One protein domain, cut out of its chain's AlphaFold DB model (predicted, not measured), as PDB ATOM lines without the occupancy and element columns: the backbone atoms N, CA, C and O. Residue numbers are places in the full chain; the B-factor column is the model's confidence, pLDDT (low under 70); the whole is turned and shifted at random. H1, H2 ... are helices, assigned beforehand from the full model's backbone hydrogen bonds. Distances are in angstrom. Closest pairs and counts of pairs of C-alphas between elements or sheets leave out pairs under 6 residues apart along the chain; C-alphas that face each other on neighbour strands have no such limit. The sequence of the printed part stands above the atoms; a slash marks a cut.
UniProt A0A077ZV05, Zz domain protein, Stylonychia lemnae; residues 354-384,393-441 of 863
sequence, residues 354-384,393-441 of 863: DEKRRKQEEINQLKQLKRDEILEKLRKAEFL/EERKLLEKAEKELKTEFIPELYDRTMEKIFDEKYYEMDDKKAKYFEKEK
ATOM      1  N   ASP A 354     142.766 128.176 128.150       84.31
ATOM      2  CA  ASP A 354     143.869 128.918 128.761       84.31
ATOM      3  C   ASP A 354     143.675 130.438 128.645       84.31
ATOM      4  O   ASP A 354     143.988 131.185 129.578       84.31
ATOM      5  N   GLU A 355     143.149 130.929 127.517       81.75
ATOM      6  CA  GLU A 355     142.829 132.348 127.347       81.75
ATOM      7  C   GLU A 355     141.680 132.781 128.272       81.75
ATOM      8  O   GLU A 355     141.756 133.857 128.874       81.75
ATOM      9  N   LYS A 356     140.655 131.936 128.450       80.88
ATOM     10  CA  LYS A 356     139.558 132.174 129.402       80.88
ATOM     11  C   LYS A 356     140.064 132.189 130.852       80.88
ATOM     12  O   LYS A 356     139.760 133.142 131.572       80.88
ATOM     13  N   ARG A 357     140.896 131.223 131.267       80.69
ATOM     14  CA  ARG A 357     141.468 131.161 132.629       80.69
ATOM     15  C   ARG A 357     142.313 132.394 132.945       80.69
ATOM     16  O   ARG A 357     142.130 133.017 133.986       80.69
ATOM     17  N   ARG A 358     143.165 132.826 132.008       86.56
ATOM     18  CA  ARG A 358     143.974 134.048 132.172       86.56
ATOM     19  C   ARG A 358     143.115 135.308 132.290       86.56
ATOM     20  O   ARG A 358     143.407 136.157 133.126       86.56
ATOM     21  N   LYS A 359     142.037 135.423 131.507       82.56
ATOM     22  CA  LYS A 359     141.081 136.540 131.626       82.56
ATOM     23  C   LYS A 359     140.376 136.539 132.985       82.56
ATOM     24  O   LYS A 359     140.238 137.596 133.594       82.56
ATOM     25  N   GLN A 360     139.976 135.373 133.494       78.94
ATOM     26  CA  GLN A 360     139.358 135.248 134.819       78.94
ATOM     27  C   GLN A 360     140.328 135.610 135.951       78.94
ATOM     28  O   GLN A 360     139.956 136.355 136.855       78.94
ATOM     29  N   GLU A 361     141.578 135.147 135.891       84.69
ATOM     30  CA  GLU A 361     142.627 135.525 136.846       84.69
ATOM     31  C   GLU A 361     142.880 137.041 136.838       84.69
ATOM     32  O   GLU A 361     142.955 137.656 137.902       84.69
ATOM     33  N   GLU A 362     142.935 137.671 135.658       83.81
ATOM     34  CA  GLU A 362     143.070 139.128 135.524       83.81
ATOM     35  C   GLU A 362     141.867 139.876 136.128       83.81
ATOM     36  O   GLU A 362     142.045 140.842 136.874       83.81
ATOM     37  N   ILE A 363     140.639 139.409 135.883       81.44
ATOM     38  CA  ILE A 363     139.422 139.980 136.481       81.44
ATOM     39  C   ILE A 363     139.431 139.812 138.008       81.44
ATOM     40  O   ILE A 363     139.094 140.751 138.732       81.44
ATOM     41  N   ASN A 364     139.856 138.656 138.518       85.06
ATOM     42  CA  ASN A 364     139.935 138.384 139.953       85.06
ATOM     43  C   ASN A 364     140.977 139.269 140.647       85.06
ATOM     44  O   ASN A 364     140.683 139.835 141.702       85.06
ATOM     45  N   GLN A 365     142.145 139.472 140.031       84.38
ATOM     46  CA  GLN A 365     143.158 140.414 140.520       84.38
ATOM     47  C   GLN A 365     142.617 141.847 140.563       84.38
ATOM     48  O   GLN A 365     142.815 142.563 141.546       84.38
ATOM     49  N   LEU A 366     141.872 142.268 139.537       82.81
ATOM     50  CA  LEU A 366     141.243 143.589 139.517       82.81
ATOM     51  C   LEU A 366     140.149 143.728 140.589       82.81
ATOM     52  O   LEU A 366     140.068 144.770 141.240       82.81
ATOM     53  N   LYS A 367     139.338 142.689 140.825       81.94
ATOM     54  CA  LYS A 367     138.338 142.658 141.910       81.94
ATOM     55  C   LYS A 367     139.001 142.735 143.285       81.94
ATOM     56  O   LYS A 367     138.528 143.483 144.137       81.94
ATOM     57  N   GLN A 368     140.112 142.032 143.492       83.44
ATOM     58  CA  GLN A 368     140.889 142.101 144.730       83.44
ATOM     59  C   GLN A 368     141.453 143.510 144.963       83.44
ATOM     60  O   GLN A 368     141.247 144.076 146.032       83.44
ATOM     61  N   LEU A 369     142.039 144.134 143.934       83.69
ATOM     62  CA  LEU A 369     142.512 145.521 144.012       83.69
ATOM     63  C   LEU A 369     141.385 146.518 144.335       83.69
ATOM     64  O   LEU A 369     141.616 147.484 145.063       83.69
ATOM     65  N   LYS A 370     140.161 146.292 143.832       80.81
ATOM     66  CA  LYS A 370     138.984 147.105 144.186       80.81
ATOM     67  C   LYS A 370     138.520 146.885 145.625       80.81
ATOM     68  O   LYS A 370     138.211 147.865 146.301       80.81
ATOM     69  N   ARG A 371     138.472 145.632 146.093       80.62
ATOM     70  CA  ARG A 371     138.138 145.298 147.489       80.62
ATOM     71  C   ARG A 371     139.114 145.970 148.450       80.62
ATOM     72  O   ARG A 371     138.679 146.628 149.388       80.62
ATOM     73  N   ASP A 372     140.409 145.910 148.149       82.00
ATOM     74  CA  ASP A 372     141.449 146.572 148.940       82.00
ATOM     75  C   ASP A 372     141.273 148.102 148.966       82.00
ATOM     76  O   ASP A 372     141.452 148.729 150.012       82.00
ATOM     77  N   GLU A 373     140.883 148.723 147.842       82.62
ATOM     78  CA  GLU A 373     140.598 150.164 147.785       82.62
ATOM     79  C   GLU A 373     139.390 150.540 148.662       82.62
ATOM     80  O   GLU A 373     139.420 151.563 149.352       82.62
ATOM     81  N   ILE A 374     138.338 149.721 148.658       76.69
ATOM     82  CA  ILE A 374     137.128 149.939 149.464       76.69
ATOM     83  C   ILE A 374     137.432 149.745 150.950       76.69
ATOM     84  O   ILE A 374     137.097 150.616 151.750       76.69
ATOM     85  N   LEU A 375     138.164 148.691 151.316       78.25
ATOM     86  CA  LEU A 375     138.621 148.453 152.686       78.25
ATOM     87  C   LEU A 375     139.506 149.593 153.206       78.25
ATOM     88  O   LEU A 375     139.346 150.041 154.341       78.25
ATOM     89  N   GLU A 376     140.419 150.128 152.389       80.94
ATOM     90  CA  GLU A 376     141.249 151.265 152.796       80.94
ATOM     91  C   GLU A 376     140.422 152.552 152.965       80.94
ATOM     92  O   GLU A 376     140.717 153.379 153.835       80.94
ATOM     93  N   LYS A 377     139.373 152.738 152.154       78.00
ATOM     94  CA  LYS A 377     138.430 153.853 152.308       78.00
ATOM     95  C   LYS A 377     137.564 153.692 153.560       78.00
ATOM     96  O   LYS A 377     137.410 154.678 154.277       78.00
ATOM     97  N   LEU A 378     137.100 152.479 153.869       74.62
ATOM     98  CA  LEU A 378     136.389 152.158 155.110       74.62
ATOM     99  C   LEU A 378     137.272 152.437 156.328       74.62
ATOM    100  O   LEU A 378     136.866 153.192 157.202       74.62
ATOM    101  N   ARG A 379     138.533 151.984 156.332       75.50
ATOM    102  CA  ARG A 379     139.494 152.288 157.412       75.50
ATOM    103  C   ARG A 379     139.721 153.784 157.620       75.50
ATOM    104  O   ARG A 379     139.846 154.254 158.749       75.50
ATOM    105  N   LYS A 380     139.794 154.558 156.533       75.38
ATOM    106  CA  LYS A 380     139.911 156.025 156.607       75.38
ATOM    107  C   LYS A 380     138.628 156.669 157.133       75.38
ATOM    108  O   LYS A 380     138.721 157.686 157.813       75.38
ATOM    109  N   ALA A 381     137.466 156.104 156.815       71.38
ATOM    110  CA  ALA A 381     136.178 156.584 157.292       71.38
ATOM    111  C   ALA A 381     135.976 156.263 158.785       71.38
ATOM    112  O   ALA A 381     135.624 157.160 159.540       71.38
ATOM    113  N   GLU A 382     136.329 155.055 159.233       68.69
ATOM    114  CA  GLU A 382     136.340 154.647 160.648       68.69
ATOM    115  C   GLU A 382     137.260 155.538 161.498       68.69
ATOM    116  O   GLU A 382     136.886 155.970 162.585       68.69
ATOM    117  N   PHE A 383     138.451 155.879 160.986       65.50
ATOM    118  CA  PHE A 383     139.371 156.795 161.669       65.50
ATOM    119  C   PHE A 383     138.792 158.212 161.833       65.50
ATOM    120  O   PHE A 383     139.099 158.898 162.805       65.50
ATOM    121  N   LEU A 384     137.958 158.660 160.890       63.31
ATOM    122  CA  LEU A 384     137.347 159.992 160.897       63.31
ATOM    123  C   LEU A 384     135.987 160.036 161.612       63.31
ATOM    124  O   LEU A 384     135.580 161.119 162.028       63.31
ATOM    125  N   GLU A 393     143.281 148.985 169.401       57.47
ATOM    126  CA  GLU A 393     144.425 148.183 169.851       57.47
ATOM    127  C   GLU A 393     144.173 146.695 169.602       57.47
ATOM    128  O   GLU A 393     145.006 146.051 168.968       57.47
ATOM    129  N   GLU A 394     142.987 146.194 169.955       58.25
ATOM    130  CA  GLU A 394     142.542 144.823 169.659       58.25
ATOM    131  C   GLU A 394     142.470 144.562 168.149       58.25
ATOM    132  O   GLU A 394     142.975 143.555 167.656       58.25
ATOM    133  N   ARG A 395     141.949 145.515 167.369       60.94
ATOM    134  CA  ARG A 395     141.880 145.380 165.908       60.94
ATOM    135  C   ARG A 395     143.246 145.479 165.225       60.94
ATOM    136  O   ARG A 395     143.469 144.814 164.219       60.94
ATOM    137  N   LYS A 396     144.183 146.272 165.757       69.25
ATOM    138  CA  LYS A 396     145.582 146.294 165.284       69.25
ATOM    139  C   LYS A 396     146.321 145.008 165.651       69.25
ATOM    140  O   LYS A 396     147.173 144.582 164.876       69.25
ATOM    141  N   LEU A 397     146.007 144.409 166.802       68.06
ATOM    142  CA  LEU A 397     146.493 143.089 167.214       68.06
ATOM    143  C   LEU A 397     145.989 142.003 166.255       68.06
ATOM    144  O   LEU A 397     146.807 141.257 165.728       68.06
ATOM    145  N   LEU A 398     144.694 142.006 165.929       68.62
ATOM    146  CA  LEU A 398     144.093 141.112 164.933       68.62
ATOM    147  C   LEU A 398     144.670 141.321 163.528       68.62
ATOM    148  O   LEU A 398     145.018 140.355 162.861       68.62
ATOM    149  N   GLU A 399     144.862 142.565 163.082       72.62
ATOM    150  CA  GLU A 399     145.457 142.845 161.766       72.62
ATOM    151  C   GLU A 399     146.938 142.426 161.697       72.62
ATOM    152  O   GLU A 399     147.442 142.040 160.638       72.62
ATOM    153  N   LYS A 400     147.665 142.523 162.814       75.12
ATOM    154  CA  LYS A 400     149.050 142.057 162.913       75.12
ATOM    155  C   LYS A 400     149.116 140.529 162.915       75.12
ATOM    156  O   LYS A 400     149.923 139.981 162.170       75.12
ATOM    157  N   ALA A 401     148.230 139.873 163.659       73.38
ATOM    158  CA  ALA A 401     148.072 138.425 163.653       73.38
ATOM    159  C   ALA A 401     147.703 137.902 162.261       73.38
ATOM    160  O   ALA A 401     148.356 137.006 161.755       73.38
ATOM    161  N   GLU A 402     146.739 138.517 161.577       76.31
ATOM    162  CA  GLU A 402     146.333 138.115 160.227       76.31
ATOM    163  C   GLU A 402     147.486 138.234 159.215       76.31
ATOM    164  O   GLU A 402     147.631 137.403 158.320       76.31
ATOM    165  N   LYS A 403     148.343 139.251 159.356       76.25
ATOM    166  CA  LYS A 403     149.542 139.397 158.517       76.25
ATOM    167  C   LYS A 403     150.604 138.355 158.839       76.25
ATOM    168  O   LYS A 403     151.236 137.878 157.909       76.25
ATOM    169  N   GLU A 404     150.793 138.016 160.112       76.31
ATOM    170  CA  GLU A 404     151.744 136.994 160.565       76.31
ATOM    171  C   GLU A 404     151.260 135.578 160.178       76.31
ATOM    172  O   GLU A 404     152.057 134.769 159.714       76.31
ATOM    173  N   LEU A 405     149.951 135.316 160.204       70.00
ATOM    174  CA  LEU A 405     149.331 134.057 159.763       70.00
ATOM    175  C   LEU A 405     149.298 133.877 158.240       70.00
ATOM    176  O   LEU A 405     149.277 132.753 157.754       70.00
ATOM    177  N   LYS A 406     149.312 134.973 157.473       74.62
ATOM    178  CA  LYS A 406     149.460 134.940 156.007       74.62
ATOM    179  C   LYS A 406     150.908 134.726 155.549       74.62
ATOM    180  O   LYS A 406     151.134 134.595 154.346       74.62
ATOM    181  N   THR A 407     151.884 134.739 156.461       76.06
ATOM    182  CA  THR A 407     153.265 134.345 156.136       76.06
ATOM    183  C   THR A 407     153.435 132.827 156.188       76.06
ATOM    184  O   THR A 407     152.566 132.120 156.689       76.06
ATOM    185  N   GLU A 408     154.536 132.315 155.631       76.44
ATOM    186  CA  GLU A 408     154.877 130.890 155.713       76.44
ATOM    187  C   GLU A 408     154.854 130.439 157.183       76.44
ATOM    188  O   GLU A 408     155.449 131.089 158.044       76.44
ATOM    189  N   PHE A 409     154.113 129.366 157.478       81.69
ATOM    190  CA  PHE A 409     153.828 128.907 158.838       81.69
ATOM    191  C   PHE A 409     155.123 128.600 159.604       81.69
ATOM    192  O   PHE A 409     155.790 127.594 159.362       81.69
ATOM    193  N   ILE A 410     155.477 129.483 160.540       80.94
ATOM    194  CA  ILE A 410     156.600 129.314 161.464       80.94
ATOM    195  C   ILE A 410     156.006 128.990 162.843       80.94
ATOM    196  O   ILE A 410     155.412 129.889 163.444       80.94
ATOM    197  N   PRO A 411     156.182 127.762 163.374       86.12
ATOM    198  CA  PRO A 411     155.546 127.314 164.618       86.12
ATOM    199  C   PRO A 411     155.737 128.274 165.801       86.12
ATOM    200  O   PRO A 411     154.771 128.707 166.412       86.12
ATOM    201  N   GLU A 412     156.965 128.736 166.053       84.94
ATOM    202  CA  GLU A 412     157.240 129.649 167.174       84.94
ATOM    203  C   GLU A 412     156.607 131.044 167.020       84.94
ATOM    204  O   GLU A 412     156.361 131.731 168.014       84.94
ATOM    205  N   LEU A 413     156.394 131.514 165.784       80.25
ATOM    206  CA  LEU A 413     155.700 132.780 165.536       80.25
ATOM    207  C   LEU A 413     154.195 132.585 165.668       80.25
ATOM    208  O   LEU A 413     153.551 133.412 166.307       80.25
ATOM    209  N   TYR A 414     153.669 131.479 165.138       82.44
ATOM    210  CA  TYR A 414     152.269 131.095 165.258       82.44
ATOM    211  C   TYR A 414     151.849 130.976 166.728       82.44
ATOM    212  O   TYR A 414     150.919 131.664 167.143       82.44
ATOM    213  N   ASP A 415     152.604 130.240 167.545       82.81
ATOM    214  CA  ASP A 415     152.315 130.059 168.973       82.81
ATOM    215  C   ASP A 415     152.309 131.402 169.720       82.81
ATOM    216  O   ASP A 415     151.363 131.727 170.435       82.81
ATOM    217  N   ARG A 416     153.296 132.269 169.454       82.50
ATOM    218  CA  ARG A 416     153.354 133.631 170.024       82.50
ATOM    219  C   ARG A 416     152.241 134.556 169.536       82.50
ATOM    220  O   ARG A 416     151.966 135.561 170.198       82.50
ATOM    221  N   THR A 417     151.689 134.321 168.346       79.88
ATOM    222  CA  THR A 417     150.521 135.066 167.858       79.88
ATOM    223  C   THR A 417     149.244 134.567 168.511       79.88
ATOM    224  O   THR A 417     148.447 135.396 168.940       79.88
ATOM    225  N   MET A 418     149.091 133.251 168.672       81.31
ATOM    226  CA  MET A 418     147.924 132.644 169.305       81.31
ATOM    227  C   MET A 418     147.843 132.991 170.787       81.31
ATOM    228  O   MET A 418     146.779 133.404 171.236       81.31
ATOM    229  N   GLU A 419     148.962 132.973 171.513       81.12
ATOM    230  CA  GLU A 419     149.003 133.438 172.907       81.12
ATOM    231  C   GLU A 419     148.472 134.874 173.058       81.12
ATOM    232  O   GLU A 419     147.700 135.140 173.966       81.12
ATOM    233  N   LYS A 420     148.809 135.786 172.133       80.56
ATOM    234  CA  LYS A 420     148.382 137.201 172.192       80.56
ATOM    235  C   LYS A 420     146.945 137.447 171.742       80.56
ATOM    236  O   LYS A 420     146.365 138.473 172.086       80.56
ATOM    237  N   ILE A 421     146.405 136.584 170.882       80.25
ATOM    238  CA  ILE A 421     145.003 136.662 170.442       80.25
ATOM    239  C   ILE A 421     144.098 136.107 171.546       80.25
ATOM    240  O   ILE A 421     143.032 136.663 171.802       80.25
ATOM    241  N   PHE A 422     144.561 135.057 172.224       74.94
ATOM    242  CA  PHE A 422     143.856 134.348 173.286       74.94
ATOM    243  C   PHE A 422     144.428 134.680 174.678       74.94
ATOM    244  O   PHE A 422     144.645 133.796 175.503       74.94
ATOM    245  N   ASP A 423     144.659 135.970 174.949       79.00
ATOM    246  CA  ASP A 423     145.056 136.466 176.275       79.00
ATOM    247  C   ASP A 423     143.924 136.262 177.314       79.00
ATOM    248  O   ASP A 423     142.751 136.142 176.961       79.00
ATOM    249  N   GLU A 424     144.231 136.334 178.618       70.25
ATOM    250  CA  GLU A 424     143.244 136.232 179.724       70.25
ATOM    251  C   GLU A 424     142.024 137.165 179.545       70.25
ATOM    252  O   GLU A 424     140.905 136.835 179.936       70.25
ATOM    253  N   LYS A 425     142.204 138.304 178.864       66.56
ATOM    254  CA  LYS A 425     141.123 139.241 178.521       66.56
ATOM    255  C   LYS A 425     140.083 138.670 177.549       66.56
ATOM    256  O   LYS A 425     138.930 139.086 177.622       66.56
ATOM    257  N   TYR A 426     140.462 137.762 176.647       69.00
ATOM    258  CA  TYR A 426     139.539 137.094 175.722       69.00
ATOM    259  C   TYR A 426     138.570 136.194 176.502       69.00
ATOM    260  O   TYR A 426     137.354 136.340 176.391       69.00
ATOM    261  N   TYR A 427     139.112 135.369 177.399       71.19
ATOM    262  CA  TYR A 427     138.330 134.467 178.244       71.19
ATOM    263  C   TYR A 427     137.449 135.211 179.270       71.19
ATOM    264  O   TYR A 427     136.320 134.804 179.532       71.19
ATOM    265  N   GLU A 428     137.883 136.368 179.781       65.19
ATOM    266  CA  GLU A 428     137.059 137.206 180.673       65.19
ATOM    267  C   GLU A 428     135.847 137.873 179.990       65.19
ATOM    268  O   GLU A 428     134.889 138.283 180.666       65.19
ATOM    269  N   MET A 429     135.894 138.071 178.668       57.03
ATOM    270  CA  MET A 429     134.805 138.692 177.905       57.03
ATOM    271  C   MET A 429     133.678 137.694 177.637       57.03
ATOM    272  O   MET A 429     132.506 138.076 177.729       57.03
ATOM    273  N   ASP A 430     134.013 136.423 177.418       53.72
ATOM    274  CA  ASP A 430     133.032 135.347 177.266       53.72
ATOM    275  C   ASP A 430     132.302 135.041 178.578       53.72
ATOM    276  O   ASP A 430     131.085 134.889 178.553       53.72
ATOM    277  N   ASP A 431     132.955 135.131 179.741       56.47
ATOM    278  CA  ASP A 431     132.281 135.008 181.048       56.47
ATOM    279  C   ASP A 431     131.225 136.103 181.292       56.47
ATOM    280  O   ASP A 431     130.187 135.883 181.925       56.47
ATOM    281  N   LYS A 432     131.474 137.324 180.802       56.50
ATOM    282  CA  LYS A 432     130.521 138.443 180.911       56.50
ATOM    283  C   LYS A 432     129.396 138.305 179.889       56.50
ATOM    284  O   LYS A 432     128.245 138.585 180.219       56.50
ATOM    285  N   LYS A 433     129.708 137.854 178.672       54.78
ATOM    286  CA  LYS A 433     128.740 137.635 177.589       54.78
ATOM    287  C   LYS A 433     127.834 136.433 177.878       54.78
ATOM    288  O   LYS A 433     126.626 136.537 177.677       54.78
ATOM    289  N   ALA A 434     128.380 135.371 178.469       56.12
ATOM    290  CA  ALA A 434     127.650 134.224 179.000       56.12
ATOM    291  C   ALA A 434     126.687 134.643 180.120       56.12
ATOM    292  O   ALA A 434     125.511 134.303 180.059       56.12
ATOM    293  N   LYS A 435     127.115 135.498 181.063       57.44
ATOM    294  CA  LYS A 435     126.226 136.051 182.108       57.44
ATOM    295  C   LYS A 435     125.096 136.929 181.561       57.44
ATOM    296  O   LYS A 435     124.015 136.968 182.147       57.44
ATOM    297  N   TYR A 436     125.323 137.652 180.463       51.59
ATOM    298  CA  TYR A 436     124.269 138.414 179.780       51.59
ATOM    299  C   TYR A 436     123.276 137.486 179.061       51.59
ATOM    300  O   TYR A 436     122.067 137.671 179.210       51.59
ATOM    301  N   PHE A 437     123.770 136.452 178.373       49.69
ATOM    302  CA  PHE A 437     122.942 135.434 177.717       49.69
ATOM    303  C   PHE A 437     122.145 134.579 178.716       49.69
ATOM    304  O   PHE A 437     120.966 134.316 178.486       49.69
ATOM    305  N   GLU A 438     122.722 134.198 179.858       52.59
ATOM    306  CA  GLU A 438     122.020 133.491 180.939       52.59
ATOM    307  C   GLU A 438     120.879 134.328 181.526       52.59
ATOM    308  O   GLU A 438     119.815 133.800 181.854       52.59
ATOM    309  N   LYS A 439     121.057 135.651 181.612       52.84
ATOM    310  CA  LYS A 439     120.031 136.558 182.129       52.84
ATOM    311  C   LYS A 439     118.843 136.685 181.170       52.84
ATOM    312  O   LYS A 439     117.706 136.648 181.637       52.84
ATOM    313  N   GLU A 440     119.077 136.745 179.859       50.62
ATOM    314  CA  GLU A 440     118.008 136.699 178.844       50.62
ATOM    315  C   GLU A 440     117.335 135.323 178.763       50.62
ATOM    316  O   GLU A 440     116.109 135.236 178.659       50.62
ATOM    317  N   LYS A 441     118.103 134.237 178.905       52.44
ATOM    318  CA  LYS A 441     117.564 132.870 178.926       52.44
ATOM    319  C   LYS A 441     116.705 132.620 180.168       52.44
ATOM    320  O   LYS A 441     115.644 132.024 180.051       52.44
TER     321      LYS A 441
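Overview. This is residues 354 to 384 and 393 to 441 of the 863 residues of the protein "Zz domain protein" of Stylonychia lemnae (UniProt A0A077ZV05). A long, single helix, H1, stands at one end of a loose string of helices, followed by a small helical hairpin of H2 and H3, from which H4 sticks out as a free arm. The hairpin is the one place where helices pack on each other, and the length of the whole comes from H1 and H4. The printed part has 80 residues with four named helices, in the order H1, H2, H3, H4, and no named strand; the class is all helix. It is extended, with a radius of gyration of the C-alphas of 19.3 A, and elongated, spanning 58 by 34 by 30 A.

Arrangement. H1, residues 354 to 384, stands free and touches no helix. It is apart from H2, residues 393 to 405, from H3, residues 411 to 421, and from H4, residues 424 to 441. H2 and H3 form a helical hairpin and touch, with the C-alphas of Ala 401 and Thr 417 closest at 5.9 A. They run opposite ways at a shallow tilt of 20 degrees. H3 and H4 meet only through their link, and H2 and H4 are apart. Every O i to N i+4 pair is within hydrogen-bond range in H1 and H2; in H3 it is 6 of 7 and in H4 13 of 14.

Along the chain. H1 runs 45.2 A from C-alpha 354 at (143.869, 128.918, 128.761) to C-alpha 384 at (137.347, 159.992, 160.897). H2 measures 18.0 A and H3 15.2 A from first to last C-alpha. H4 measures 25.9 A and ends with C-alpha 441 at (117.564, 132.870, 178.926).

Size, cuts and confidence. The two C-alphas farthest apart, those of Glu 355 and Lys 439, are 59.5 A apart. Residues 385 to 392 are not printed, and C-alphas 384 and 393 are 16.4 A apart across this cut. The links H2 to H3 and H3 to H4 are tight. The mean pLDDT of the printed part is 73.2; residues 382 to 384, 393 to 398, 425 to 426 and 428 to 441 are under 70.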